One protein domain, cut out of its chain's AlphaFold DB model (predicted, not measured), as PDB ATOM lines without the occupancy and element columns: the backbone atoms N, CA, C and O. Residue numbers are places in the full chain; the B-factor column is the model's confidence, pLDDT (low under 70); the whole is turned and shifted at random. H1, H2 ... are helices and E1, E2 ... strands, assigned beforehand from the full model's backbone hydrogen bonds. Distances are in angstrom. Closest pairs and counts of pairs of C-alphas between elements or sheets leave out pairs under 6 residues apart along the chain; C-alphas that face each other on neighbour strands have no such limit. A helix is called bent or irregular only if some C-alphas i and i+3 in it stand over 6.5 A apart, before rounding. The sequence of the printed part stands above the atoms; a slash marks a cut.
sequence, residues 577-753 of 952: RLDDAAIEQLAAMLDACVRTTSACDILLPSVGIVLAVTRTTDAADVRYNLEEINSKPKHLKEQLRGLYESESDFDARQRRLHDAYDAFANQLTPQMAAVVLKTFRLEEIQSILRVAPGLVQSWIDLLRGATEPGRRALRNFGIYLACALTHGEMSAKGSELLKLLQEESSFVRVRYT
ATOM      1  N   ARG A 577      -5.364  70.485 -10.439       91.12
ATOM      2  CA  ARG A 577      -5.558  70.538 -11.903       91.12
ATOM      3  C   ARG A 577      -4.912  69.394 -12.668       91.12
ATOM      4  O   ARG A 577      -5.362  69.098 -13.771       91.12
ATOM      5  N   LEU A 578      -3.849  68.812 -12.129       94.62
ATOM      6  CA  LEU A 578      -3.113  67.727 -12.767       94.62
ATOM      7  C   LEU A 578      -3.583  66.359 -12.249       94.62
ATOM      8  O   LEU A 578      -4.384  66.273 -11.319       94.62
ATOM      9  N   ASP A 579      -3.110  65.295 -12.893       94.38
ATOM     10  CA  ASP A 579      -3.449  63.916 -12.540       94.38
ATOM     11  C   ASP A 579      -2.734  63.418 -11.267       94.38
ATOM     12  O   ASP A 579      -1.820  64.056 -10.741       94.38
ATOM     13  N   ASP A 580      -3.144  62.248 -10.766       94.62
ATOM     14  CA  ASP A 580      -2.604  61.667  -9.529       94.62
ATOM     15  C   ASP A 580      -1.085  61.420  -9.596       94.62
ATOM     16  O   ASP A 580      -0.383  61.630  -8.607       94.62
ATOM     17  N   ALA A 581      -0.542  61.050 -10.762       93.94
ATOM     18  CA  ALA A 581       0.896  60.833 -10.929       93.94
ATOM     19  C   ALA A 581       1.696  62.142 -10.796       93.94
ATOM     20  O   ALA A 581       2.795  62.158 -10.230       93.94
ATOM     21  N   ALA A 582       1.152  63.252 -11.297       94.62
ATOM     22  CA  ALA A 582       1.716  64.576 -11.083       94.62
ATOM     23  C   ALA A 582       1.568  65.032  -9.623       94.62
ATOM     24  O   ALA A 582       2.518  65.590  -9.071       94.62
ATOM     25  N   ILE A 583       0.421  64.766  -8.985       94.62
ATOM     26  CA  ILE A 583       0.178  65.096  -7.570       94.62
ATOM     27  C   ILE A 583       1.208  64.410  -6.665       94.62
ATOM     28  O   ILE A 583       1.743  65.057  -5.769       94.62
ATOM     29  N   GLU A 584       1.536  63.137  -6.900       94.31
ATOM     30  CA  GLU A 584       2.534  62.407  -6.104       94.31
ATOM     31  C   GLU A 584       3.924  63.070  -6.164       94.31
ATOM     32  O   GLU A 584       4.580  63.265  -5.137       94.31
ATOM     33  N   GLN A 585       4.351  63.502  -7.354       94.31
ATOM     34  CA  GLN A 585       5.625  64.209  -7.532       94.31
ATOM     35  C   GLN A 585       5.609  65.601  -6.887       94.31
ATOM     36  O   GLN A 585       6.556  65.972  -6.192       94.31
ATOM     37  N   LEU A 586       4.520  66.355  -7.057       94.19
ATOM     38  CA  LEU A 586       4.340  67.663  -6.421       94.19
ATOM     39  C   LEU A 586       4.311  67.558  -4.891       94.19
ATOM     40  O   LEU A 586       4.875  68.412  -4.208       94.19
ATOM     41  N   ALA A 587       3.719  66.496  -4.344       93.69
ATOM     42  CA  ALA A 587       3.707  66.229  -2.911       93.69
ATOM     43  C   ALA A 587       5.125  66.009  -2.361       93.69
ATOM     44  O   ALA A 587       5.459  66.551  -1.307       93.69
ATOM     45  N   ALA A 588       5.988  65.294  -3.092       93.44
ATOM     46  CA  ALA A 588       7.397  65.137  -2.728       93.44
ATOM     47  C   ALA A 588       8.173  66.469  -2.791       93.44
ATOM     48  O   ALA A 588       9.002  66.752  -1.924       93.44
ATOM     49  N   MET A 589       7.882  67.324  -3.778       93.75
ATOM     50  CA  MET A 589       8.475  68.667  -3.862       93.75
ATOM     51  C   MET A 589       8.009  69.570  -2.710       93.75
ATOM     52  O   MET A 589       8.818  70.287  -2.121       93.75
ATOM     53  N   LEU A 590       6.725  69.508  -2.342       93.25
ATOM     54  CA  LEU A 590       6.187  70.232  -1.191       93.25
ATOM     55  C   LEU A 590       6.778  69.721   0.130       93.25
ATOM     56  O   LEU A 590       7.101  70.532   0.996       93.25
ATOM     57  N   ASP A 591       6.976  68.407   0.282       94.56
ATOM     58  CA  ASP A 591       7.659  67.828   1.446       94.56
ATOM     59  C   ASP A 591       9.064  68.426   1.624       94.56
ATOM     60  O   ASP A 591       9.433  68.827   2.729       94.56
ATOM     61  N   ALA A 592       9.817  68.596   0.532       93.62
ATOM     62  CA  ALA A 592      11.114  69.268   0.575       93.62
ATOM     63  C   ALA A 592      11.005  70.730   1.057       93.62
ATOM     64  O   ALA A 592      11.831  71.170   1.865       93.62
ATOM     65  N   CYS A 593       9.973  71.472   0.634       93.81
ATOM     66  CA  CYS A 593       9.707  72.829   1.127       93.81
ATOM     67  C   CYS A 593       9.397  72.848   2.633       93.81
ATOM     68  O   CYS A 593       9.972  73.652   3.375       93.81
ATOM     69  N   VAL A 594       8.539  71.938   3.109       93.81
ATOM     70  CA  VAL A 594       8.166  71.815   4.530       93.81
ATOM     71  C   VAL A 594       9.387  71.474   5.388       93.81
ATOM     72  O   VAL A 594       9.629  72.133   6.400       93.81
ATOM     73  N   ARG A 595      10.206  70.504   4.963       92.94
ATOM     74  CA  ARG A 595      11.441  70.122   5.667       92.94
ATOM     75  C   ARG A 595      12.443  71.261   5.737       92.94
ATOM     76  O   ARG A 595      12.950  71.542   6.822       92.94
ATOM     77  N   THR A 596      12.674  71.943   4.617       92.00
ATOM     78  CA  THR A 596      13.577  73.102   4.562       92.00
ATOM     79  C   THR A 596      13.123  74.182   5.541       92.00
ATOM     80  O   THR A 596      13.916  74.659   6.343       92.00
ATOM     81  N   THR A 597      11.827  74.500   5.549       91.44
ATOM     82  CA  THR A 597      11.252  75.510   6.449       91.44
ATOM     83  C   THR A 597      11.373  75.112   7.920       91.44
ATOM     84  O   THR A 597      11.710  75.948   8.750       91.44
ATOM     85  N   SER A 598      11.143  73.836   8.247       88.81
ATOM     86  CA  SER A 598      11.199  73.330   9.626       88.81
ATOM     87  C   SER A 598      12.578  73.436  10.278       88.81
ATOM     88  O   SER A 598      12.673  73.568  11.496       88.81
ATOM     89  N   ALA A 599      13.634  73.349   9.466       84.38
ATOM     90  CA  ALA A 599      15.017  73.302   9.918       84.38
ATOM     91  C   ALA A 599      15.666  74.692  10.010       84.38
ATOM     92  O   ALA A 599      16.775  74.813  10.531       84.38
ATOM     93  N   CYS A 600      15.007  75.731   9.491       79.81
ATOM     94  CA  CYS A 600      15.538  77.086   9.454       79.81
ATOM     95  C   CYS A 600      15.123  77.898  10.682       79.81
ATOM     96  O   CYS A 600      13.964  77.890  11.096       79.81
ATOM     97  N   ASP A 601      16.071  78.669  11.207       82.75
ATOM     98  CA  ASP A 601      15.815  79.653  12.252       82.75
ATOM     99  C   ASP A 601      15.459  80.996  11.598       82.75
ATOM    100  O   ASP A 601      16.328  81.722  11.112       82.75
ATOM    101  N   ILE A 602      14.157  81.264  11.476       83.62
ATOM    102  CA  ILE A 602      13.623  82.464  10.820       83.62
ATOM    103  C   ILE A 602      13.365  83.527  11.884       83.62
ATOM    104  O   ILE A 602      12.616  83.292  12.836       83.62
ATOM    105  N   LEU A 603      13.930  84.720  11.695       84.38
ATOM    106  CA  LEU A 603      13.683  85.840  12.595       84.38
ATOM    107  C   LEU A 603      12.245  86.349  12.451       84.38
ATOM    108  O   LEU A 603      11.707  86.466  11.349       84.38
ATOM    109  N   LEU A 604      11.636  86.697  13.585       82.62
ATOM    110  CA  LEU A 604      10.313  87.317  13.623       82.62
ATOM    111  C   LEU A 604      10.307  88.627  12.814       82.62
ATOM    112  O   LEU A 604      11.193  89.464  13.020       82.62
ATOM    113  N   PRO A 605       9.310  88.847  11.939       85.06
ATOM    114  CA  PRO A 605       9.169  90.127  11.264       85.06
ATOM    115  C   PRO A 605       8.845  91.222  12.286       85.06
ATOM    116  O   PRO A 605       8.050  91.022  13.204       85.06
ATOM    117  N   SER A 606       9.411  92.414  12.098       85.75
ATOM    118  CA  SER A 606       9.049  93.620  12.861       85.75
ATOM    119  C   SER A 606       7.759  94.288  12.354       85.75
ATOM    120  O   SER A 606       7.419  95.394  12.772       85.75
ATOM    121  N   VAL A 607       7.033  93.610  11.461       89.81
ATOM    122  CA  VAL A 607       5.795  94.055  10.817       89.81
ATOM    123  C   VAL A 607       4.745  92.945  10.875       89.81
ATOM    124  O   VAL A 607       5.058  91.764  10.731       89.81
ATOM    125  N   GLY A 608       3.486  93.312  11.101       89.81
ATOM    126  CA  GLY A 608       2.363  92.389  11.027       89.81
ATOM    127  C   GLY A 608       1.990  92.148   9.571       89.81
ATOM    128  O   GLY A 608       1.647  93.090   8.867       89.81
ATOM    129  N   ILE A 609       2.023  90.895   9.122       91.62
ATOM    130  CA  ILE A 609       1.669  90.522   7.747       91.62
ATOM    131  C   ILE A 609       0.302  89.838   7.768       91.62
ATOM    132  O   ILE A 609       0.102  88.864   8.502       91.62
ATOM    133  N   VAL A 610      -0.649  90.348   6.986       90.50
ATOM    134  CA  VAL A 610      -2.018  89.824   6.909       90.50
ATOM    135  C   VAL A 610      -2.371  89.460   5.473       90.50
ATOM    136  O   VAL A 610      -2.298  90.306   4.595       90.50
ATOM    137  N   LEU A 611      -2.793  88.223   5.233       88.75
ATOM    138  CA  LEU A 611      -3.343  87.775   3.952       88.75
ATOM    139  C   LEU A 611      -4.870  87.782   4.028       88.75
ATOM    140  O   LEU A 611      -5.438  87.091   4.877       88.75
ATOM    141  N   ALA A 612      -5.524  88.543   3.152       85.50
ATOM    142  CA  ALA A 612      -6.981  88.632   3.088       85.50
ATOM    143  C   ALA A 612      -7.537  87.717   1.986       85.50
ATOM    144  O   ALA A 612      -7.288  87.934   0.804       85.50
ATOM    145  N   VAL A 613      -8.297  86.697   2.384       84.62
ATOM    146  CA  VAL A 613      -9.006  85.765   1.501       84.62
ATOM    147  C   VAL A 613     -10.483  86.145   1.497       84.62
ATOM    148  O   VAL A 613     -11.236  85.793   2.406       84.62
ATOM    149  N   THR A 614     -10.906  86.895   0.487       79.44
ATOM    150  CA  THR A 614     -12.284  87.372   0.322       79.44
ATOM    151  C   THR A 614     -12.952  86.685  -0.871       79.44
ATOM    152  O   THR A 614     -12.293  86.001  -1.653       79.44
ATOM    153  N   ARG A 615     -14.265  86.885  -1.045       73.62
ATOM    154  CA  ARG A 615     -14.998  86.379  -2.220       73.62
ATOM    155  C   ARG A 615     -14.511  86.964  -3.551       73.62
ATOM    156  O   ARG A 615     -14.727  86.367  -4.594       73.62
ATOM    157  N   THR A 616     -13.853  88.125  -3.516       59.06
ATOM    158  CA  THR A 616     -13.375  88.830  -4.714       59.06
ATOM    159  C   THR A 616     -11.885  88.641  -4.980       59.06
ATOM    160  O   THR A 616     -11.359  89.206  -5.937       59.06
ATOM    161  N   THR A 617     -11.172  87.879  -4.153       59.56
ATOM    162  CA  THR A 617      -9.754  87.558  -4.367       59.56
ATOM    163  C   THR A 617      -9.622  86.096  -4.764       59.56
ATOM    164  O   THR A 617      -9.951  85.222  -3.962       59.56
ATOM    165  N   ASP A 618      -9.107  85.818  -5.965       54.88
ATOM    166  CA  ASP A 618      -8.621  84.469  -6.274       54.88
ATOM    167  C   ASP A 618      -7.429  84.150  -5.353       54.88
ATOM    168  O   ASP A 618      -6.680  85.044  -4.950       54.88
ATOM    169  N   ALA A 619      -7.226  82.874  -5.021       47.34
ATOM    170  CA  ALA A 619      -6.110  82.408  -4.197       47.34
ATOM    171  C   ALA A 619      -4.743  82.820  -4.786       47.34
ATOM    172  O   ALA A 619      -3.784  83.043  -4.044       47.34
ATOM    173  N   ALA A 620      -4.679  82.962  -6.112       46.34
ATOM    174  CA  ALA A 620      -3.522  83.461  -6.853       46.34
ATOM    175  C   ALA A 620      -3.215  84.950  -6.591       46.34
ATOM    176  O   ALA A 620      -2.050  85.350  -6.600       46.34
ATOM    177  N   ASP A 621      -4.250  85.738  -6.280       55.75
ATOM    178  CA  ASP A 621      -4.230  87.200  -6.157       55.75
ATOM    179  C   ASP A 621      -4.302  87.689  -4.701       55.75
ATOM    180  O   ASP A 621      -4.493  88.883  -4.451       55.75
ATOM    181  N   VAL A 622      -4.151  86.795  -3.717       64.06
ATOM    182  CA  VAL A 622      -4.168  87.171  -2.295       64.06
ATOM    183  C   VAL A 622      -3.009  88.127  -2.008       64.06
ATOM    184  O   VAL A 622      -1.837  87.734  -1.973       64.06
ATOM    185  N   ARG A 623      -3.350  89.401  -1.803       67.44
ATOM    186  CA  ARG A 623      -2.414  90.462  -1.426       67.44
ATOM    187  C   ARG A 623      -2.182  90.456   0.081       67.44
ATOM    188  O   ARG A 623      -3.037  90.038   0.864       67.44
ATOM    189  N   TYR A 624      -1.003  90.924   0.471       81.50
ATOM    190  CA  TYR A 624      -0.677  91.168   1.865       81.50
ATOM    191  C   TYR A 624      -1.057  92.597   2.255       81.50
ATOM    192  O   TYR A 624      -0.817  93.544   1.509       81.50
ATOM    193  N   ASN A 625      -1.596  92.737   3.457       85.50
ATOM    194  CA  ASN A 625      -1.727  93.995   4.169       85.50
ATOM    195  C   ASN A 625      -0.664  94.032   5.270       85.50
ATOM    196  O   ASN A 625      -0.434  93.030   5.955       85.50
ATOM    197  N   LEU A 626      -0.013  95.184   5.421       88.88
ATOM    198  CA  LEU A 626       1.017  95.402   6.431       88.88
ATOM    199  C   LEU A 626       0.446  96.225   7.584       88.88
ATOM    200  O   LEU A 626      -0.134  97.290   7.381       88.88
ATOM    201  N   GLU A 627       0.633  95.732   8.800       87.00
ATOM    202  CA  GLU A 627       0.192  96.372  10.034       87.00
ATOM    203  C   GLU A 627       1.391  96.649  10.943       87.00
ATOM    204  O   GLU A 627       2.330  95.855  11.026       87.00
ATOM    205  N   GLU A 628       1.355  97.754  11.685       81.75
ATOM    206  CA  GLU A 628       2.332  97.985  12.749       81.75
ATOM    207  C   GLU A 628       2.132  96.967  13.878       81.75
ATOM    208  O   GLU A 628       1.026  96.779  14.397       81.75
ATOM    209  N   ILE A 629       3.221  96.327  14.308       77.81
ATOM    210  CA  ILE A 629       3.223  95.550  15.548       77.81
ATOM    211  C   ILE A 629       3.266  96.567  16.693       77.81
ATOM    212  O   ILE A 629       4.325  97.064  17.067       77.81
ATOM    213  N   ASN A 630       2.088  96.946  17.192       59.50
ATOM    214  CA  ASN A 630       1.928  98.002  18.191       59.50
ATOM    215  C   ASN A 630       2.823  97.801  19.428       59.50
ATOM    216  O   ASN A 630       2.574  96.916  20.246       59.50
ATOM    217  N   SER A 631       3.746  98.733  19.671       47.44
ATOM    218  CA  SER A 631       4.037  99.182  21.033       47.44
ATOM    219  C   SER A 631       2.999 100.249  21.381       47.44
ATOM    220  O   SER A 631       2.978 101.294  20.732       47.44
ATOM    221  N   LYS A 632       2.113  99.998  22.360       45.06
ATOM    222  CA  LYS A 632       1.141 101.008  22.820       45.06
ATOM    223  C   LYS A 632       1.878 102.345  23.037       45.06
ATOM    224  O   LYS A 632       2.879 102.332  23.759       45.06
ATOM    225  N   PRO A 633       1.426 103.463  22.434       47.59
ATOM    226  CA  PRO A 633       2.087 104.752  22.608       47.59
ATOM    227  C   PRO A 633       2.154 105.065  24.101       47.59
ATOM    228  O   PRO A 633       1.128 105.075  24.787       47.59
ATOM    229  N   LYS A 634       3.371 105.258  24.618       45.94
ATOM    230  CA  LYS A 634       3.609 105.399  26.063       45.94
ATOM    231  C   LYS A 634       3.127 106.756  26.578       45.94
ATOM    232  O   LYS A 634       2.940 106.931  27.781       45.94
ATOM    233  N   HIS A 635       2.912 107.719  25.675       51.31
ATOM    234  CA  HIS A 635       2.597 109.099  26.021       51.31
ATOM    235  C   HIS A 635       1.423 109.672  25.219       51.31
ATOM    236  O   HIS A 635       1.299 109.471  24.011       51.31
ATOM    237  N   LEU A 636       0.617 110.510  25.884       53.22
ATOM    238  CA  LEU A 636      -0.500 111.248  25.282       53.22
ATOM    239  C   LEU A 636      -0.065 112.068  24.054       53.22
ATOM    240  O   LEU A 636      -0.816 112.198  23.100       53.22
ATOM    241  N   LYS A 637       1.171 112.584  24.028       57.38
ATOM    242  CA  LYS A 637       1.704 113.352  22.890       57.38
ATOM    243  C   LYS A 637       1.905 112.498  21.628       57.38
ATOM    244  O   LYS A 637       1.745 113.012  20.527       57.38
ATOM    245  N   GLU A 638       2.232 111.215  21.782       56.66
ATOM    246  CA  GLU A 638       2.325 110.255  20.670       56.66
ATOM    247  C   GLU A 638       0.929 109.847  20.191       56.66
ATOM    248  O   GLU A 638       0.678 109.840  18.990       56.66
ATOM    249  N   GLN A 639      -0.010 109.627  21.122       55.38
ATOM    250  CA  GLN A 639      -1.424 109.404  20.793       55.38
ATOM    251  C   GLN A 639      -2.024 110.587  20.020       55.38
ATOM    252  O   GLN A 639      -2.666 110.391  18.995       55.38
ATOM    253  N   LEU A 640      -1.773 111.820  20.472       57.41
ATOM    254  CA  LEU A 640      -2.246 113.037  19.811       57.41
ATOM    255  C   LEU A 640      -1.566 113.265  18.452       57.41
ATOM    256  O   LEU A 640      -2.214 113.779  17.547       57.41
ATOM    257  N   ARG A 641      -0.298 112.863  18.274       57.91
ATOM    258  CA  ARG A 641       0.370 112.895  16.959       57.91
ATOM    259  C   ARG A 641      -0.282 111.942  15.958       57.91
ATOM    260  O   ARG A 641      -0.438 112.326  14.808       57.91
ATOM    261  N   GLY A 642      -0.716 110.759  16.397       54.25
ATOM    262  CA  GLY A 642      -1.457 109.823  15.545       54.25
ATOM    263  C   GLY A 642      -2.822 110.352  15.082       54.25
ATOM    264  O   GLY A 642      -3.292 109.971  14.018       54.25
ATOM    265  N   LEU A 643      -3.445 111.263  15.840       53.81
ATOM    266  CA  LEU A 643      -4.729 111.880  15.466       53.81
ATOM    267  C   LEU A 643      -4.602 112.962  14.379       53.81
ATOM    268  O   LEU A 643      -5.609 113.331  13.778       53.81
ATOM    269  N   TYR A 644      -3.390 113.461  14.126       59.12
ATOM    270  CA  TYR A 644      -3.085 114.493  13.129       59.12
ATOM    271  C   TYR A 644      -1.890 114.071  12.259       59.12
ATOM    272  O   TYR A 644      -0.970 114.860  12.038       59.12
ATOM    273  N   GLU A 645      -1.875 112.812  11.808       65.12
ATOM    274  CA  GLU A 645      -0.847 112.307  10.892       65.12
ATOM    275  C   GLU A 645      -0.836 113.157   9.608       65.12
ATOM    276  O   GLU A 645      -1.872 113.347   8.962       65.12
ATOM    277  N   SER A 646       0.328 113.712   9.254       69.62
ATOM    278  CA  SER A 646       0.510 114.383   7.964       69.62
ATOM    279  C   SER A 646       0.712 113.354   6.847       69.62
ATOM    280  O   SER A 646       1.119 112.225   7.104       69.62
ATOM    281  N   GLU A 647       0.490 113.737   5.589       66.38
ATOM    282  CA  GLU A 647       0.724 112.848   4.435       66.38
ATOM    283  C   GLU A 647       2.175 112.337   4.376       66.38
ATOM    284  O   GLU A 647       2.419 111.152   4.171       66.38
ATOM    285  N   SER A 648       3.146 113.201   4.692       72.69
ATOM    286  CA  SER A 648       4.564 112.826   4.790       72.69
ATOM    287  C   SER A 648       4.823 111.783   5.886       72.69
ATOM    288  O   SER A 648       5.632 110.869   5.698       72.69
ATOM    289  N   ASP A 649       4.141 111.902   7.031       73.38
ATOM    290  CA  ASP A 649       4.259 110.939   8.130       73.38
ATOM    291  C   ASP A 649       3.641 109.586   7.751       73.38
ATOM    292  O   ASP A 649       4.265 108.548   8.002       73.38
ATOM    293  N   PHE A 650       2.484 109.604   7.076       74.94
ATOM    294  CA  PHE A 650       1.841 108.415   6.512       74.94
ATOM    295  C   PHE A 650       2.763 107.711   5.507       74.94
ATOM    296  O   PHE A 650       3.035 106.521   5.658       74.94
ATOM    297  N   ASP A 651       3.329 108.436   4.542       76.94
ATOM    298  CA  ASP A 651       4.237 107.873   3.533       76.94
ATOM    299  C   ASP A 651       5.526 107.324   4.147       76.94
ATOM    300  O   ASP A 651       6.058 106.295   3.723       76.94
ATOM    301  N   ALA A 652       6.075 108.013   5.150       81.56
ATOM    302  CA  ALA A 652       7.230 107.521   5.892       81.56
ATOM    303  C   ALA A 652       6.886 106.245   6.671       81.56
ATOM    304  O   ALA A 652       7.710 105.334   6.741       81.56
ATOM    305  N   ARG A 653       5.680 106.158   7.243       83.44
ATOM    306  CA  ARG A 653       5.186 104.957   7.924       83.44
ATOM    307  C   ARG A 653       4.999 103.795   6.957       83.44
ATOM    308  O   ARG A 653       5.537 102.723   7.220       83.44
ATOM    309  N   GLN A 654       4.336 104.012   5.823       82.88
ATOM    310  CA  GLN A 654       4.161 102.982   4.798       82.88
ATOM    311  C   GLN A 654       5.502 102.466   4.277       82.88
ATOM    312  O   GLN A 654       5.685 101.254   4.195       82.88
ATOM    313  N   ARG A 655       6.472 103.350   4.007       86.88
ATOM    314  CA  ARG A 655       7.830 102.938   3.609       86.88
ATOM    315  C   ARG A 655       8.501 102.057   4.657       86.88
ATOM    316  O   ARG A 655       8.937 100.968   4.319       86.88
ATOM    317  N   ARG A 656       8.488 102.458   5.936       88.94
ATOM    318  CA  ARG A 656       9.054 101.638   7.025       88.94
ATOM    319  C   ARG A 656       8.422 100.246   7.108       88.94
ATOM    320  O   ARG A 656       9.133  99.278   7.359       88.94
ATOM    321  N   LEU A 657       7.104 100.147   6.917       89.69
ATOM    322  CA  LEU A 657       6.396  98.865   6.913       89.69
ATOM    323  C   LEU A 657       6.836  97.978   5.743       89.69
ATOM    324  O   LEU A 657       7.105  96.797   5.952       89.69
ATOM    325  N   HIS A 658       6.945  98.545   4.539       89.44
ATOM    326  CA  HIS A 658       7.402  97.819   3.351       89.44
ATOM    327  C   HIS A 658       8.868  97.396   3.468       89.44
ATOM    328  O   HIS A 658       9.169  96.234   3.228       89.44
ATOM    329  N   ASP A 659       9.754  98.276   3.940       90.31
ATOM    330  CA  ASP A 659      11.167  97.951   4.166       90.31
ATOM    331  C   ASP A 659      11.318  96.787   5.164       90.31
ATOM    332  O   ASP A 659      12.130  95.880   4.968       90.31
ATOM    333  N   ALA A 660      10.508  96.779   6.232       90.19
ATOM    334  CA  ALA A 660      10.475  95.689   7.206       90.19
ATOM    335  C   ALA A 660       9.958  94.374   6.599       90.19
ATOM    336  O   ALA A 660      10.489  93.303   6.903       90.19
ATOM    337  N   TYR A 661       8.946  94.447   5.730       91.62
ATOM    338  CA  TYR A 661       8.447  93.290   4.991       91.62
ATOM    339  C   TYR A 661       9.502  92.744   4.024       91.62
ATOM    340  O   TYR A 661       9.765  91.544   4.044       91.62
ATOM    341  N   ASP A 662      10.157  93.598   3.240       90.12
ATOM    342  CA  ASP A 662      11.184  93.190   2.280       90.12
ATOM    343  C   ASP A 662      12.389  92.570   2.997       90.12
ATOM    344  O   ASP A 662      12.902  91.531   2.577       90.12
ATOM    345  N   ALA A 663      12.808  93.136   4.134       90.38
ATOM    346  CA  ALA A 663      13.857  92.561   4.974       90.38
ATOM    347  C   ALA A 663      13.493  91.162   5.506       90.38
ATOM    348  O   ALA A 663      14.367  90.304   5.633       90.38
ATOM    349  N   PHE A 664      12.217  90.910   5.806       91.19
ATOM    350  CA  PHE A 664      11.734  89.582   6.180       91.19
ATOM    351  C   PHE A 664      11.658  88.639   4.971       91.19
ATOM    352  O   PHE A 664      12.195  87.534   5.017       91.19
ATOM    353  N   ALA A 665      11.053  89.075   3.866       89.00
ATOM    354  CA  ALA A 665      10.880  88.272   2.660       89.00
ATOM    355  C   ALA A 665      12.223  87.829   2.054       89.00
ATOM    356  O   ALA A 665      12.332  86.695   1.587       89.00
ATOM    357  N   ASN A 666      13.252  88.679   2.127       89.56
ATOM    358  CA  ASN A 666      14.605  88.385   1.648       89.56
ATOM    359  C   ASN A 666      15.350  87.324   2.480       89.56
ATOM    360  O   ASN A 666      16.348  86.783   2.008       89.56
ATOM    361  N   GLN A 667      14.880  86.991   3.689       89.75
ATOM    362  CA  GLN A 667      15.425  85.869   4.470       89.75
ATOM    363  C   GLN A 667      14.933  84.509   3.957       89.75
ATOM    364  O   GLN A 667      15.493  83.474   4.316       89.75
ATOM    365  N   LEU A 668      13.872  84.489   3.145       90.62
ATOM    366  CA  LEU A 668      13.193  83.266   2.748       90.62
ATOM    367  C   LEU A 668      13.634  82.824   1.351       90.62
ATOM    368  O   LEU A 668      13.501  83.558   0.370       90.62
ATOM    369  N   THR A 669      14.086  81.575   1.241       90.12
ATOM    370  CA  THR A 669      14.244  80.917  -0.066       90.12
ATOM    371  C   THR A 669      12.876  80.728  -0.737       90.12
ATOM    372  O   THR A 669      11.858  80.697  -0.035       90.12
ATOM    373  N   PRO A 670      12.805  80.542  -2.070       86.50
ATOM    374  CA  PRO A 670      11.540  80.244  -2.752       86.50
ATOM    375  C   PRO A 670      10.775  79.069  -2.119       86.50
ATOM    376  O   PRO A 670       9.563  79.137  -1.934       86.50
ATOM    377  N   GLN A 671      11.492  78.021  -1.697       88.94
ATOM    378  CA  GLN A 671      10.918  76.855  -1.024       88.94
ATOM    379  C   GLN A 671      10.299  77.212   0.331       88.94
ATOM    380  O   GLN A 671       9.172  76.813   0.617       88.94
ATOM    381  N   MET A 672      11.014  77.975   1.165       90.88
ATOM    382  CA  MET A 672      10.500  78.391   2.477       90.88
ATOM    383  C   MET A 672       9.278  79.283   2.330       90.88
ATOM    384  O   MET A 672       8.267  79.150   3.019       90.88
ATOM    385  N   ALA A 673       9.366  80.215   1.398       86.81
ATOM    386  CA  ALA A 673       8.377  81.247   1.263       86.81
ATOM    387  C   ALA A 673       7.056  80.740   0.661       86.81
ATOM    388  O   ALA A 673       6.011  81.321   0.951       86.81
ATOM    389  N   ALA A 674       7.083  79.626  -0.078       86.00
ATOM    390  CA  ALA A 674       5.885  78.899  -0.494       86.00
ATOM    391  C   ALA A 674       5.054  78.347   0.668       86.00
ATOM    392  O   ALA A 674       3.847  78.185   0.520       86.00
ATOM    393  N   VAL A 675       5.669  78.102   1.827       89.00
ATOM    394  CA  VAL A 675       4.962  77.618   3.021       89.00
ATOM    395  C   VAL A 675       4.666  78.755   4.006       89.00
ATOM    396  O   VAL A 675       3.622  78.745   4.654       89.00
ATOM    397  N   VAL A 676       5.556  79.751   4.098       89.75
ATOM    398  CA  VAL A 676       5.465  80.847   5.082       89.75
ATOM    399  C   VAL A 676       4.609  82.025   4.602       89.75
ATOM    400  O   VAL A 676       3.784  82.528   5.362       89.75
ATOM    401  N   LEU A 677       4.818  82.503   3.366       87.06
ATOM    402  CA  LEU A 677       4.199  83.741   2.854       87.06
ATOM    403  C   LEU A 677       2.894  83.513   2.091       87.06
ATOM    404  O   LEU A 677       2.245  84.479   1.692       87.06
ATOM    405  N   LYS A 678       2.528  82.257   1.841       82.69
ATOM    406  CA  LYS A 678       1.338  81.897   1.075       82.69
ATOM    407  C   LYS A 678       0.328  81.165   1.942       82.69
ATOM    408  O   LYS A 678       0.638  80.635   3.006       82.69
ATOM    409  N   THR A 679      -0.909  81.183   1.468       83.38
ATOM    410  CA  THR A 679      -2.009  80.438   2.063       83.38
ATOM    411  C   THR A 679      -2.342  79.247   1.179       83.38
ATOM    412  O   THR A 679      -2.292  79.359  -0.044       83.38
ATOM    413  N   PHE A 680      -2.687  78.121   1.797       84.62
ATOM    414  CA  PHE A 680      -3.188  76.941   1.095       84.62
ATOM    415  C   PHE A 680      -4.715  76.955   1.083       84.62
ATOM    416  O   PHE A 680      -5.358  77.591   1.924       84.62
ATOM    417  N   ARG A 681      -5.311  76.213   0.155       84.69
ATOM    418  CA  ARG A 681      -6.719  75.817   0.229       84.69
ATOM    419  C   ARG A 681      -6.846  74.442   0.878       84.69
ATOM    420  O   ARG A 681      -5.945  73.608   0.795       84.69
ATOM    421  N   LEU A 682      -7.981  74.192   1.533       86.62
ATOM    422  CA  LEU A 682      -8.208  72.903   2.195       86.62
ATOM    423  C   LEU A 682      -8.216  71.764   1.165       86.62
ATOM    424  O   LEU A 682      -7.672  70.692   1.416       86.62
ATOM    425  N   GLU A 683      -8.778  72.039  -0.007       88.19
ATOM    426  CA  GLU A 683      -8.933  71.122  -1.130       88.19
ATOM    427  C   GLU A 683      -7.568  70.737  -1.737       88.19
ATOM    428  O   GLU A 683      -7.369  69.598  -2.163       88.19
ATOM    429  N   GLU A 684      -6.594  71.655  -1.709       89.94
ATOM    430  CA  GLU A 684      -5.214  71.406  -2.154       89.94
ATOM    431  C   GLU A 684      -4.530  70.385  -1.238       89.94
ATOM    432  O   GLU A 684      -3.959  69.401  -1.710       89.94
ATOM    433  N   ILE A 685      -4.653  70.564   0.083       91.62
ATOM    434  CA  ILE A 685      -4.095  69.627   1.064       91.62
ATOM    435  C   ILE A 685      -4.818  68.277   1.005       91.62
ATOM    436  O   ILE A 685      -4.164  67.237   1.008       91.62
ATOM    437  N   GLN A 686      -6.147  68.263   0.890       90.81
ATOM    438  CA  GLN A 686      -6.924  67.023   0.756       90.81
ATOM    439  C   GLN A 686      -6.520  66.208  -0.481       90.81
ATOM    440  O   GLN A 686      -6.401  64.985  -0.390       90.81
ATOM    441  N   SER A 687      -6.258  66.876  -1.610       90.75
ATOM    442  CA  SER A 687      -5.790  66.220  -2.838       90.75
ATOM    443  C   SER A 687      -4.447  65.516  -2.620       90.75
ATOM    444  O   SER A 687      -4.271  64.372  -3.034       90.75
ATOM    445  N   ILE A 688      -3.533  66.153  -1.881       91.75
ATOM    446  CA  ILE A 688      -2.234  65.567  -1.532       91.75
ATOM    447  C   ILE A 688      -2.392  64.385  -0.568       91.75
ATOM    448  O   ILE A 688      -1.802  63.333  -0.797       91.75
ATOM    449  N   LEU A 689      -3.211  64.521   0.481       90.69
ATOM    450  CA  LEU A 689      -3.433  63.451   1.465       90.69
ATOM    451  C   LEU A 689      -4.014  62.181   0.834       90.69
ATOM    452  O   LEU A 689      -3.688  61.080   1.274       90.69
ATOM    453  N   ARG A 690      -4.858  62.332  -0.192       91.12
ATOM    454  CA  ARG A 690      -5.448  61.211  -0.934       91.12
ATOM    455  C   ARG A 690      -4.391  60.392  -1.675       91.12
ATOM    456  O   ARG A 690      -4.465  59.169  -1.666       91.12
ATOM    457  N   VAL A 691      -3.454  61.064  -2.341       92.38
ATOM    458  CA  VAL A 691      -2.497  60.431  -3.266       92.38
ATOM    459  C   VAL A 691      -1.200  60.028  -2.563       92.38
ATOM    460  O   VAL A 691      -0.644  58.975  -2.858       92.38
ATOM    461  N   ALA A 692      -0.738  60.821  -1.594       91.19
ATOM    462  CA  ALA A 692       0.529  60.621  -0.892       91.19
ATOM    463  C   ALA A 692       0.358  60.480   0.640       91.19
ATOM    464  O   ALA A 692       1.005  61.199   1.410       91.19
ATOM    465  N   PRO A 693      -0.464  59.528   1.138       89.44
ATOM    466  CA  PRO A 693      -0.709  59.361   2.575       89.44
ATOM    467  C   PRO A 693       0.559  59.002   3.373       89.44
ATOM    468  O   PRO A 693       0.631  59.259   4.575       89.44
ATOM    469  N   GLY A 694       1.593  58.461   2.717       88.62
ATOM    470  CA  GLY A 694       2.875  58.128   3.348       88.62
ATOM    471  C   GLY A 694       3.638  59.332   3.924       88.62
ATOM    472  O   GLY A 694       4.422  59.159   4.855       88.62
ATOM    473  N   LEU A 695       3.388  60.552   3.432       89.88
ATOM    474  CA  LEU A 695       4.052  61.774   3.915       89.88
ATOM    475  C   LEU A 695       3.466  62.293   5.235       89.88
ATOM    476  O   LEU A 695       4.140  62.983   6.002       89.88
ATOM    477  N   VAL A 696       2.219  61.927   5.529       89.81
ATOM    478  CA  VAL A 696       1.411  62.520   6.601       89.81
ATOM    479  C   VAL A 696       2.054  62.366   7.967       89.81
ATOM    480  O   VAL A 696       2.188  63.342   8.706       89.81
ATOM    481  N   GLN A 697       2.467  61.144   8.304       91.00
ATOM    482  CA  GLN A 697       3.066  60.876   9.607       91.00
ATOM    483  C   GLN A 697       4.355  61.681   9.787       91.00
ATOM    484  O   GLN A 697       4.558  62.281  10.840       91.00
ATOM    485  N   SER A 698       5.165  61.790   8.730       91.81
ATOM    486  CA  SER A 698       6.390  62.581   8.775       91.81
ATOM    487  C   SER A 698       6.123  64.069   8.997       91.81
ATOM    488  O   SER A 698       6.912  64.702   9.694       91.81
ATOM    489  N   TRP A 699       5.066  64.644   8.419       94.69
ATOM    490  CA  TRP A 699       4.716  66.051   8.657       94.69
ATOM    491  C   TRP A 699       4.197  66.292  10.069       94.69
ATOM    492  O   TRP A 699       4.550  67.299  10.681       94.69
ATOM    493  N   ILE A 700       3.403  65.365  10.609       93.75
ATOM    494  CA  ILE A 700       2.931  65.436  11.998       93.75
ATOM    495  C   ILE A 700       4.122  65.421  12.961       93.75
ATOM    496  O   ILE A 700       4.200  66.271  13.847       93.75
ATOM    497  N   ASP A 701       5.055  64.487  12.776       92.88
ATOM    498  CA  ASP A 701       6.228  64.352  13.644       92.88
ATOM    499  C   ASP A 701       7.140  65.580  13.545       92.88
ATOM    500  O   ASP A 701       7.630  66.079  14.558       92.88
ATOM    501  N   LEU A 702       7.290  66.130  12.340       93.19
ATOM    502  CA  LEU A 702       8.051  67.349  12.092       93.19
ATOM    503  C   LEU A 702       7.416  68.575  12.765       93.19
ATOM    504  O   LEU A 702       8.124  69.329  13.423       93.19
ATOM    505  N   LEU A 703       6.094  68.757  12.686       92.56
ATOM    506  CA  LEU A 703       5.402  69.861  13.366       92.56
ATOM    507  C   LEU A 703       5.488  69.750  14.894       92.56
ATOM    508  O   LEU A 703       5.628  70.765  15.574       92.56
ATOM    509  N   ARG A 704       5.425  68.530  15.444       91.44
ATOM    510  CA  ARG A 704       5.569  68.290  16.890       91.44
ATOM    511  C   ARG A 704       7.001  68.502  17.379       91.44
ATOM    512  O   ARG A 704       7.190  69.002  18.482       91.44
ATOM    513  N   GLY A 705       7.986  68.100  16.577       89.44
ATOM    514  CA  GLY A 705       9.406  68.175  16.918       89.44
ATOM    515  C   GLY A 705      10.091  69.498  16.565       89.44
ATOM    516  O   GLY A 705      11.206  69.731  17.026       89.44
ATOM    517  N   ALA A 706       9.463  70.356  15.755       87.50
ATOM    518  CA  ALA A 706      10.045  71.627  15.334       87.50
ATOM    519  C   ALA A 706      10.257  72.587  16.516       87.50
ATOM    520  O   ALA A 706       9.496  72.587  17.487       87.50
ATOM    521  N   THR A 707      11.279  73.441  16.406       87.50
ATOM    522  CA  THR A 707      11.507  74.567  17.323       87.50
ATOM    523  C   THR A 707      10.351  75.567  17.244       87.50
ATOM    524  O   THR A 707       9.569  75.544  16.295       87.50
ATOM    525  N   GLU A 708      10.229  76.467  18.221       85.75
ATOM    526  CA  GLU A 708       9.199  77.515  18.190       85.75
ATOM    527  C   GLU A 708       9.232  78.332  16.873       85.75
ATOM    528  O   GLU A 708       8.193  78.382  16.211       85.75
ATOM    529  N   PRO A 709      10.377  78.866  16.388       86.19
ATOM    530  CA  PRO A 709      10.434  79.550  15.090       86.19
ATOM    531  C   PRO A 709       9.973  78.676  13.915       86.19
ATOM    532  O   PRO A 709       9.171  79.123  13.092       86.19
ATOM    533  N   GLY A 710      10.408  77.411  13.865       88.19
ATOM    534  CA  GLY A 710      10.009  76.467  12.818       88.19
ATOM    535  C   GLY A 710       8.510  76.144  12.847       88.19
ATOM    536  O   GLY A 710       7.856  76.111  11.803       88.19
ATOM    537  N   ARG A 711       7.921  75.980  14.041       89.00
ATOM    538  CA  ARG A 711       6.470  75.793  14.201       89.00
ATOM    539  C   ARG A 711       5.695  77.032  13.774       89.00
ATOM    540  O   ARG A 711       4.707  76.888  13.061       89.00
ATOM    541  N   ARG A 712       6.141  78.237  14.149       89.19
ATOM    542  CA  ARG A 712       5.511  79.503  13.728       89.19
ATOM    543  C   ARG A 712       5.548  79.683  12.210       89.19
ATOM    544  O   ARG A 712       4.551  80.121  11.633       89.19
ATOM    545  N   ALA A 713       6.652  79.288  11.570       89.81
ATOM    546  CA  ALA A 713       6.819  79.298  10.118       89.81
ATOM    547  C   ALA A 713       5.839  78.350   9.409       89.81
ATOM    548  O   ALA A 713       5.207  78.718   8.421       89.81
ATOM    549  N   LEU A 714       5.682  77.137   9.940       91.81
ATOM    550  CA  LEU A 714       4.828  76.096   9.364       91.81
ATOM    551  C   LEU A 714       3.369  76.163   9.815       91.81
ATOM    552  O   LEU A 714       2.555  75.349   9.384       91.81
ATOM    553  N   ARG A 715       3.017  77.104  10.691       91.62
ATOM    554  CA  ARG A 715       1.742  77.088  11.405       91.62
ATOM    555  C   ARG A 715       0.525  77.089  10.485       91.62
ATOM    556  O   ARG A 715      -0.384  76.294  10.699       91.62
ATOM    557  N   ASN A 716       0.506  77.944   9.461       92.00
ATOM    558  CA  ASN A 716      -0.636  78.031   8.544       92.00
ATOM    559  C   ASN A 716      -0.829  76.712   7.786       92.00
ATOM    560  O   ASN A 716      -1.929  76.162   7.785       92.00
ATOM    561  N   PHE A 717       0.253  76.156   7.229       92.69
ATOM    562  CA  PHE A 717       0.253  74.823   6.622       92.69
ATOM    563  C   PHE A 717      -0.228  73.748   7.608       92.69
ATOM    564  O   PHE A 717      -1.115  72.959   7.285       92.69
ATOM    565  N   GLY A 718       0.298  73.764   8.834       94.25
ATOM    566  CA  GLY A 718      -0.073  72.836   9.895       94.25
ATOM    567  C   GLY A 718      -1.558  72.895  10.252       94.25
ATOM    568  O   GLY A 718      -2.159  71.848  10.469       94.25
ATOM    569  N   ILE A 719      -2.179  74.080  10.259       94.50
ATOM    570  CA  ILE A 719      -3.617  74.236  10.524       94.50
ATOM    571  C   ILE A 719      -4.457  73.616   9.399       94.50
ATOM    572  O   ILE A 719      -5.418  72.899   9.688       94.50
ATOM    573  N   TYR A 720      -4.098  73.835   8.127       93.25
ATOM    574  CA  TYR A 720      -4.796  73.194   7.004       93.25
ATOM    575  C   TYR A 720      -4.627  71.676   7.017       93.25
ATOM    576  O   TYR A 720      -5.613  70.958   6.850       93.25
ATOM    577  N   LEU A 721      -3.408  71.189   7.274       94.81
ATOM    578  CA  LEU A 721      -3.123  69.766   7.446       94.81
ATOM    579  C   LEU A 721      -3.971  69.175   8.573       94.81
ATOM    580  O   LEU A 721      -4.673  68.191   8.361       94.81
ATOM    581  N   ALA A 722      -3.960  69.795   9.751       95.19
ATOM    582  CA  ALA A 722      -4.700  69.317  10.909       95.19
ATOM    583  C   ALA A 722      -6.209  69.262  10.633       95.19
ATOM    584  O   ALA A 722      -6.838  68.241  10.907       95.19
ATOM    585  N   CYS A 723      -6.770  70.309  10.013       95.12
ATOM    586  CA  CYS A 723      -8.164  70.337   9.571       95.12
ATOM    587  C   CYS A 723      -8.468  69.211   8.573       95.12
ATOM    588  O   CYS A 723      -9.416  68.456   8.781       95.12
ATOM    589  N   ALA A 724      -7.646  69.031   7.537       93.69
ATOM    590  CA  ALA A 724      -7.843  67.983   6.539       93.69
ATOM    591  C   ALA A 724      -7.795  66.571   7.155       93.69
ATOM    592  O   ALA A 724      -8.631  65.731   6.825       93.69
ATOM    593  N   LEU A 725      -6.896  66.332   8.118       94.31
ATOM    594  CA  LEU A 725      -6.779  65.052   8.828       94.31
ATOM    595  C   LEU A 725      -8.010  64.703   9.667       94.31
ATOM    596  O   LEU A 725      -8.288  63.518   9.852       94.31
ATOM    597  N   THR A 726      -8.762  65.697  10.155       94.56
ATOM    598  CA  THR A 726      -9.988  65.431  10.932       94.56
ATOM    599  C   THR A 726     -11.048  64.666  10.139       94.56
ATOM    600  O   THR A 726     -11.824  63.931  10.745       94.56
ATOM    601  N   HIS A 727     -11.044  64.788   8.806       90.56
ATOM    602  CA  HIS A 727     -12.001  64.142   7.896       90.56
ATOM    603  C   HIS A 727     -11.605  62.716   7.478       90.56
ATOM    604  O   HIS A 727     -12.370  62.062   6.776       90.56
ATOM    605  N   GLY A 728     -10.426  62.231   7.881       85.62
ATOM    606  CA  GLY A 728      -9.913  60.903   7.524       85.62
ATOM    607  C   GLY A 728      -9.690  59.982   8.726       85.62
ATOM    608  O   GLY A 728     -10.062  60.282   9.859       85.62
ATOM    609  N   GLU A 729      -9.009  58.858   8.491       84.88
ATOM    610  CA  GLU A 729      -8.715  57.837   9.515       84.88
ATOM    611  C   GLU A 729      -7.824  58.354  10.664       84.88
ATOM    612  O   GLU A 729      -7.817  57.805  11.764       84.88
ATOM    613  N   MET A 730      -7.091  59.449  10.439       88.38
ATOM    614  CA  MET A 730      -6.171  60.058  11.406       88.38
ATOM    615  C   MET A 730      -6.810  61.202  12.215       88.38
ATOM    616  O   MET A 730      -6.101  62.077  12.718       88.38
ATOM    617  N   SER A 731      -8.137  61.194  12.381       90.00
ATOM    618  CA  SER A 731      -8.897  62.296  12.988       90.00
ATOM    619  C   SER A 731      -8.421  62.707  14.392       90.00
ATOM    620  O   SER A 731      -8.301  63.899  14.697       90.00
ATOM    621  N   ALA A 732      -8.038  61.734  15.229       90.94
ATOM    622  CA  ALA A 732      -7.475  61.998  16.557       90.94
ATOM    623  C   ALA A 732      -6.165  62.805  16.485       90.94
ATOM    624  O   ALA A 732      -6.004  63.801  17.190       90.94
ATOM    625  N   LYS A 733      -5.259  62.445  15.565       92.50
ATOM    626  CA  LYS A 733      -3.994  63.170  15.354       92.50
ATOM    627  C   LYS A 733      -4.229  64.576  14.802       92.50
ATOM    628  O   LYS A 733      -3.522  65.498  15.201       92.50
ATOM    629  N   GLY A 734      -5.228  64.745  13.930       93.44
ATOM    630  CA  GLY A 734      -5.666  66.061  13.455       93.44
ATOM    631  C   GLY A 734      -6.158  66.955  14.597       93.44
ATOM    632  O   GLY A 734      -5.751  68.109  14.697       93.44
ATOM    633  N   SER A 735      -6.953  66.399  15.516       92.38
ATOM    634  CA  SER A 735      -7.462  67.113  16.700       92.38
ATOM    635  C   SER A 735      -6.338  67.544  17.651       92.38
ATOM    636  O   SER A 735      -6.299  68.695  18.087       92.38
ATOM    637  N   GLU A 736      -5.384  66.650  17.932       92.25
ATOM    638  CA  GLU A 736      -4.198  66.958  18.746       92.25
ATOM    639  C   GLU A 736      -3.333  68.054  18.111       92.25
ATOM    640  O   GLU A 736      -2.848  68.947  18.807       92.25
ATOM    641  N   LEU A 737      -3.156  68.009  16.788       92.94
ATOM    642  CA  LEU A 737      -2.362  68.997  16.061       92.94
ATOM    643  C   LEU A 737      -3.048  70.371  16.023       92.94
ATOM    644  O   LEU A 737      -2.373  71.381  16.206       92.94
ATOM    645  N   LEU A 738      -4.376  70.427  15.853       92.19
ATOM    646  CA  LEU A 738      -5.135  71.681  15.961       92.19
ATOM    647  C   LEU A 738      -4.942  72.327  17.334       92.19
ATOM    648  O   LEU A 738      -4.684  73.525  17.403       92.19
ATOM    649  N   LYS A 739      -5.028  71.537  18.411       90.56
ATOM    650  CA  LYS A 739      -4.813  72.030  19.776       90.56
ATOM    651  C   LYS A 739      -3.404  72.607  19.951       90.56
ATOM    652  O   LYS A 739      -3.274  73.730  20.419       90.56
ATOM    653  N   LEU A 740      -2.373  71.877  19.513       90.31
ATOM    654  CA  LEU A 740      -0.976  72.323  19.588       90.31
ATOM    655  C   LEU A 740      -0.751  73.659  18.862       90.31
ATOM    656  O   LEU A 740      -0.066  74.541  19.367       90.31
ATOM    657  N   LEU A 741      -1.317  73.818  17.664       90.19
ATOM    658  CA  LEU A 741      -1.068  74.996  16.829       90.19
ATOM    659  C   LEU A 741      -1.865  76.236  17.264       90.19
ATOM    660  O   LEU A 741      -1.523  77.347  16.854       90.19
ATOM    661  N   GLN A 742      -2.901  76.083  18.092       82.31
ATOM    662  CA  GLN A 742      -3.672  77.213  18.621       82.31
ATOM    663  C   GLN A 742      -2.888  78.067  19.628       82.31
ATOM    664  O   GLN A 742      -3.199  79.247  19.761       82.31
ATOM    665  N   GLU A 743      -1.873  77.507  20.289       72.56
ATOM    666  CA  GLU A 743      -1.100  78.178  21.350       72.56
ATOM    667  C   GLU A 743      -0.013  79.133  20.810       72.56
ATOM    668  O   GLU A 743       0.516  79.959  21.548       72.56
ATOM    669  N   GLU A 744       0.301  79.059  19.514       73.12
ATOM    670  CA  GLU A 744       1.424  79.767  18.885       73.12
ATOM    671  C   GLU A 744       0.950  80.910  17.967       73.12
ATOM    672  O   GLU A 744      -0.127  80.841  17.369       73.12
ATOM    673  N   SER A 745       1.769  81.951  17.777       77.81
ATOM    674  CA  SER A 745       1.498  83.037  16.814       77.81
ATOM    675  C   SER A 745       2.166  82.777  15.458       77.81
ATOM    676  O   SER A 745       3.364  82.504  15.419       77.81
ATOM    677  N   SER A 746       1.454  82.921  14.336       83.06
ATOM    678  CA  SER A 746       2.061  82.820  12.996       83.06
ATOM    679  C   SER A 746       2.817  84.093  12.590       83.06
ATOM    680  O   SER A 746       2.471  85.193  13.019       83.06
ATOM    681  N   PHE A 747       3.816  83.958  11.706       87.81
ATOM    682  CA  PHE A 747       4.460  85.117  11.060       87.81
ATOM    683  C   PHE A 747       3.503  85.867  10.128       87.81
ATOM    684  O   PHE A 747       3.543  87.090  10.029       87.81
ATOM    685  N   VAL A 748       2.622  85.115   9.464       89.75
ATOM    686  CA  VAL A 748       1.616  85.630   8.537       89.75
ATOM    687  C   VAL A 748       0.238  85.223   9.033       89.75
ATOM    688  O   VAL A 748      -0.036  84.036   9.232       89.75
ATOM    689  N   ARG A 749      -0.646  86.197   9.244       91.44
ATOM    690  CA  ARG A 749      -2.028  85.957   9.675       91.44
ATOM    691  C   ARG A 749      -2.929  85.855   8.453       91.44
ATOM    692  O   ARG A 749      -2.965  86.770   7.643       91.44
ATOM    693  N   VAL A 750      -3.685  84.772   8.342       90.88
ATOM    694  CA  VAL A 750      -4.666  84.598   7.263       90.88
ATOM    695  C   VAL A 750      -6.050  84.977   7.785       90.88
ATOM    696  O   VAL A 750      -6.487  84.498   8.836       90.88
ATOM    697  N   ARG A 751      -6.724  85.868   7.057       91.19
ATOM    698  CA  ARG A 751      -8.049  86.405   7.367       91.19
ATOM    699  C   ARG A 751      -9.000  86.073   6.230       91.19
ATOM    700  O   ARG A 751      -8.778  86.489   5.103       91.19
ATOM    701  N   TYR A 752     -10.046  85.326   6.532       89.69
ATOM    702  CA  TYR A 752     -11.142  85.039   5.621       89.69
ATOM    703  C   TYR A 752     -12.224  86.102   5.737       89.69
ATOM    704  O   TYR A 752     -12.500  86.569   6.841       89.69
ATOM    705  N   THR A 753     -12.887  86.378   4.615       89.25
ATOM    706  CA  THR A 753     -13.984  87.346   4.492       89.25
ATOM    707  C   THR A 753     -13.542  88.792   4.785       89.25
ATOM    708  O   THR A 753     -12.500  89.046   5.390       89.25
TER     709      THR A 753
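Overview. This is residues 577 to 753 of the 952 residues of an uncharacterized protein of Burkholderiales bacterium 68-20 (UniProt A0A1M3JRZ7). A body of six helices, H1, H4, H5, H6, H7 and H8, gathered round H7, makes one end of an elongated domain, and a small three-stranded sheet stands next to it with H3 crossing one face. Beyond the sheet the chain reaches out to the short helix H2 at the far end, where residues 634 to 640 stick out. The printed part has 177 residues, with eight named helices and three named strands in the order H1 E1 E2 H2 H3 H4 H5 H6 H7 H8 E3; the sheet runs E2 E1 E3 and is mixed. The class is mostly helix. The whole is only just compact, close to loose, with a radius of gyration of the C-alphas of 18.7 A, and spans 59 by 31 by 29 A.

Along the chain. H1, residues 580 to 599, begins at C-alpha (-2.604, 61.667, -9.529) and is 28.7 A long. E1, residues 607 to 613, spans 19.4 A; E2 is residues 624 to 628. H2, residues 636 to 642, begins at C-alpha (-0.500, 111.248, 25.282). H3, residues 647 to 665, is 26.7 A long. H4 is residues 670 to 676, H5 residues 682 to 691 and H6 residues 693 to 705. H7, residues 708 to 726, spans 23.8 A, and H8 is residues 731 to 742. E3, residues 748 to 752, ends at C-alpha (-11.142, 85.039, 5.621).

Arrangement. H7 is the hub, touching H1, H4, H5, H6 and H8. It is irregular, with C-alphas 713 and 716 7.7 A apart, and has a kink of 65 degrees near residue 716; H6 is only just irregular, with C-alphas 694 and 697 6.8 A apart. H1, H6, H7 and H8 form a bundle, a group of helices side by side. H7 and H8 are a helical hairpin, closest at the C-alphas of Ala 722 and Gly 734, 4.2 A. H1, with residues 592 to 597 alone, touches H4 about perpendicular at 80 degrees, closest at the C-alphas of Cys 593 and Gln 671, 4.7 A. H5 touches H7 at the C-alphas of Leu 682 and Tyr 720, 5.9 A, their closest. H7 only grazes the sheet, with residues 712 to 716. E1 and E3 are parallel, with N 611 and O 749 2.8 A apart; the hairpin E1 and E2 is antiparallel, with N 610 and O 625 2.9 A apart, both within hydrogen-bond range. H3 and the sheet make two layers, a helix on one face of a sheet: H3 lies over E2 and E1 at a height over the sheet of 8.9 A and runs across the strands, at 85 degrees to E1 on the local plane. H2 touches no helix and is not on the sheet. Every O i to N i+4 pair is within hydrogen-bond range in H2, H3, H5 and H8, against 15 of 16 in H1, 2 of 3 in H4, 7 of 9 in H6 and 13 of 15 in H7.

Size, cuts and confidence. The two C-alphas farthest apart, those of Ala 581 and Lys 637, are 62.5 A apart. The printed part has no cut and no long link. The mean pLDDT of the printed part is 84.0; residues 616 to 623 and 630 to 647 are under 70.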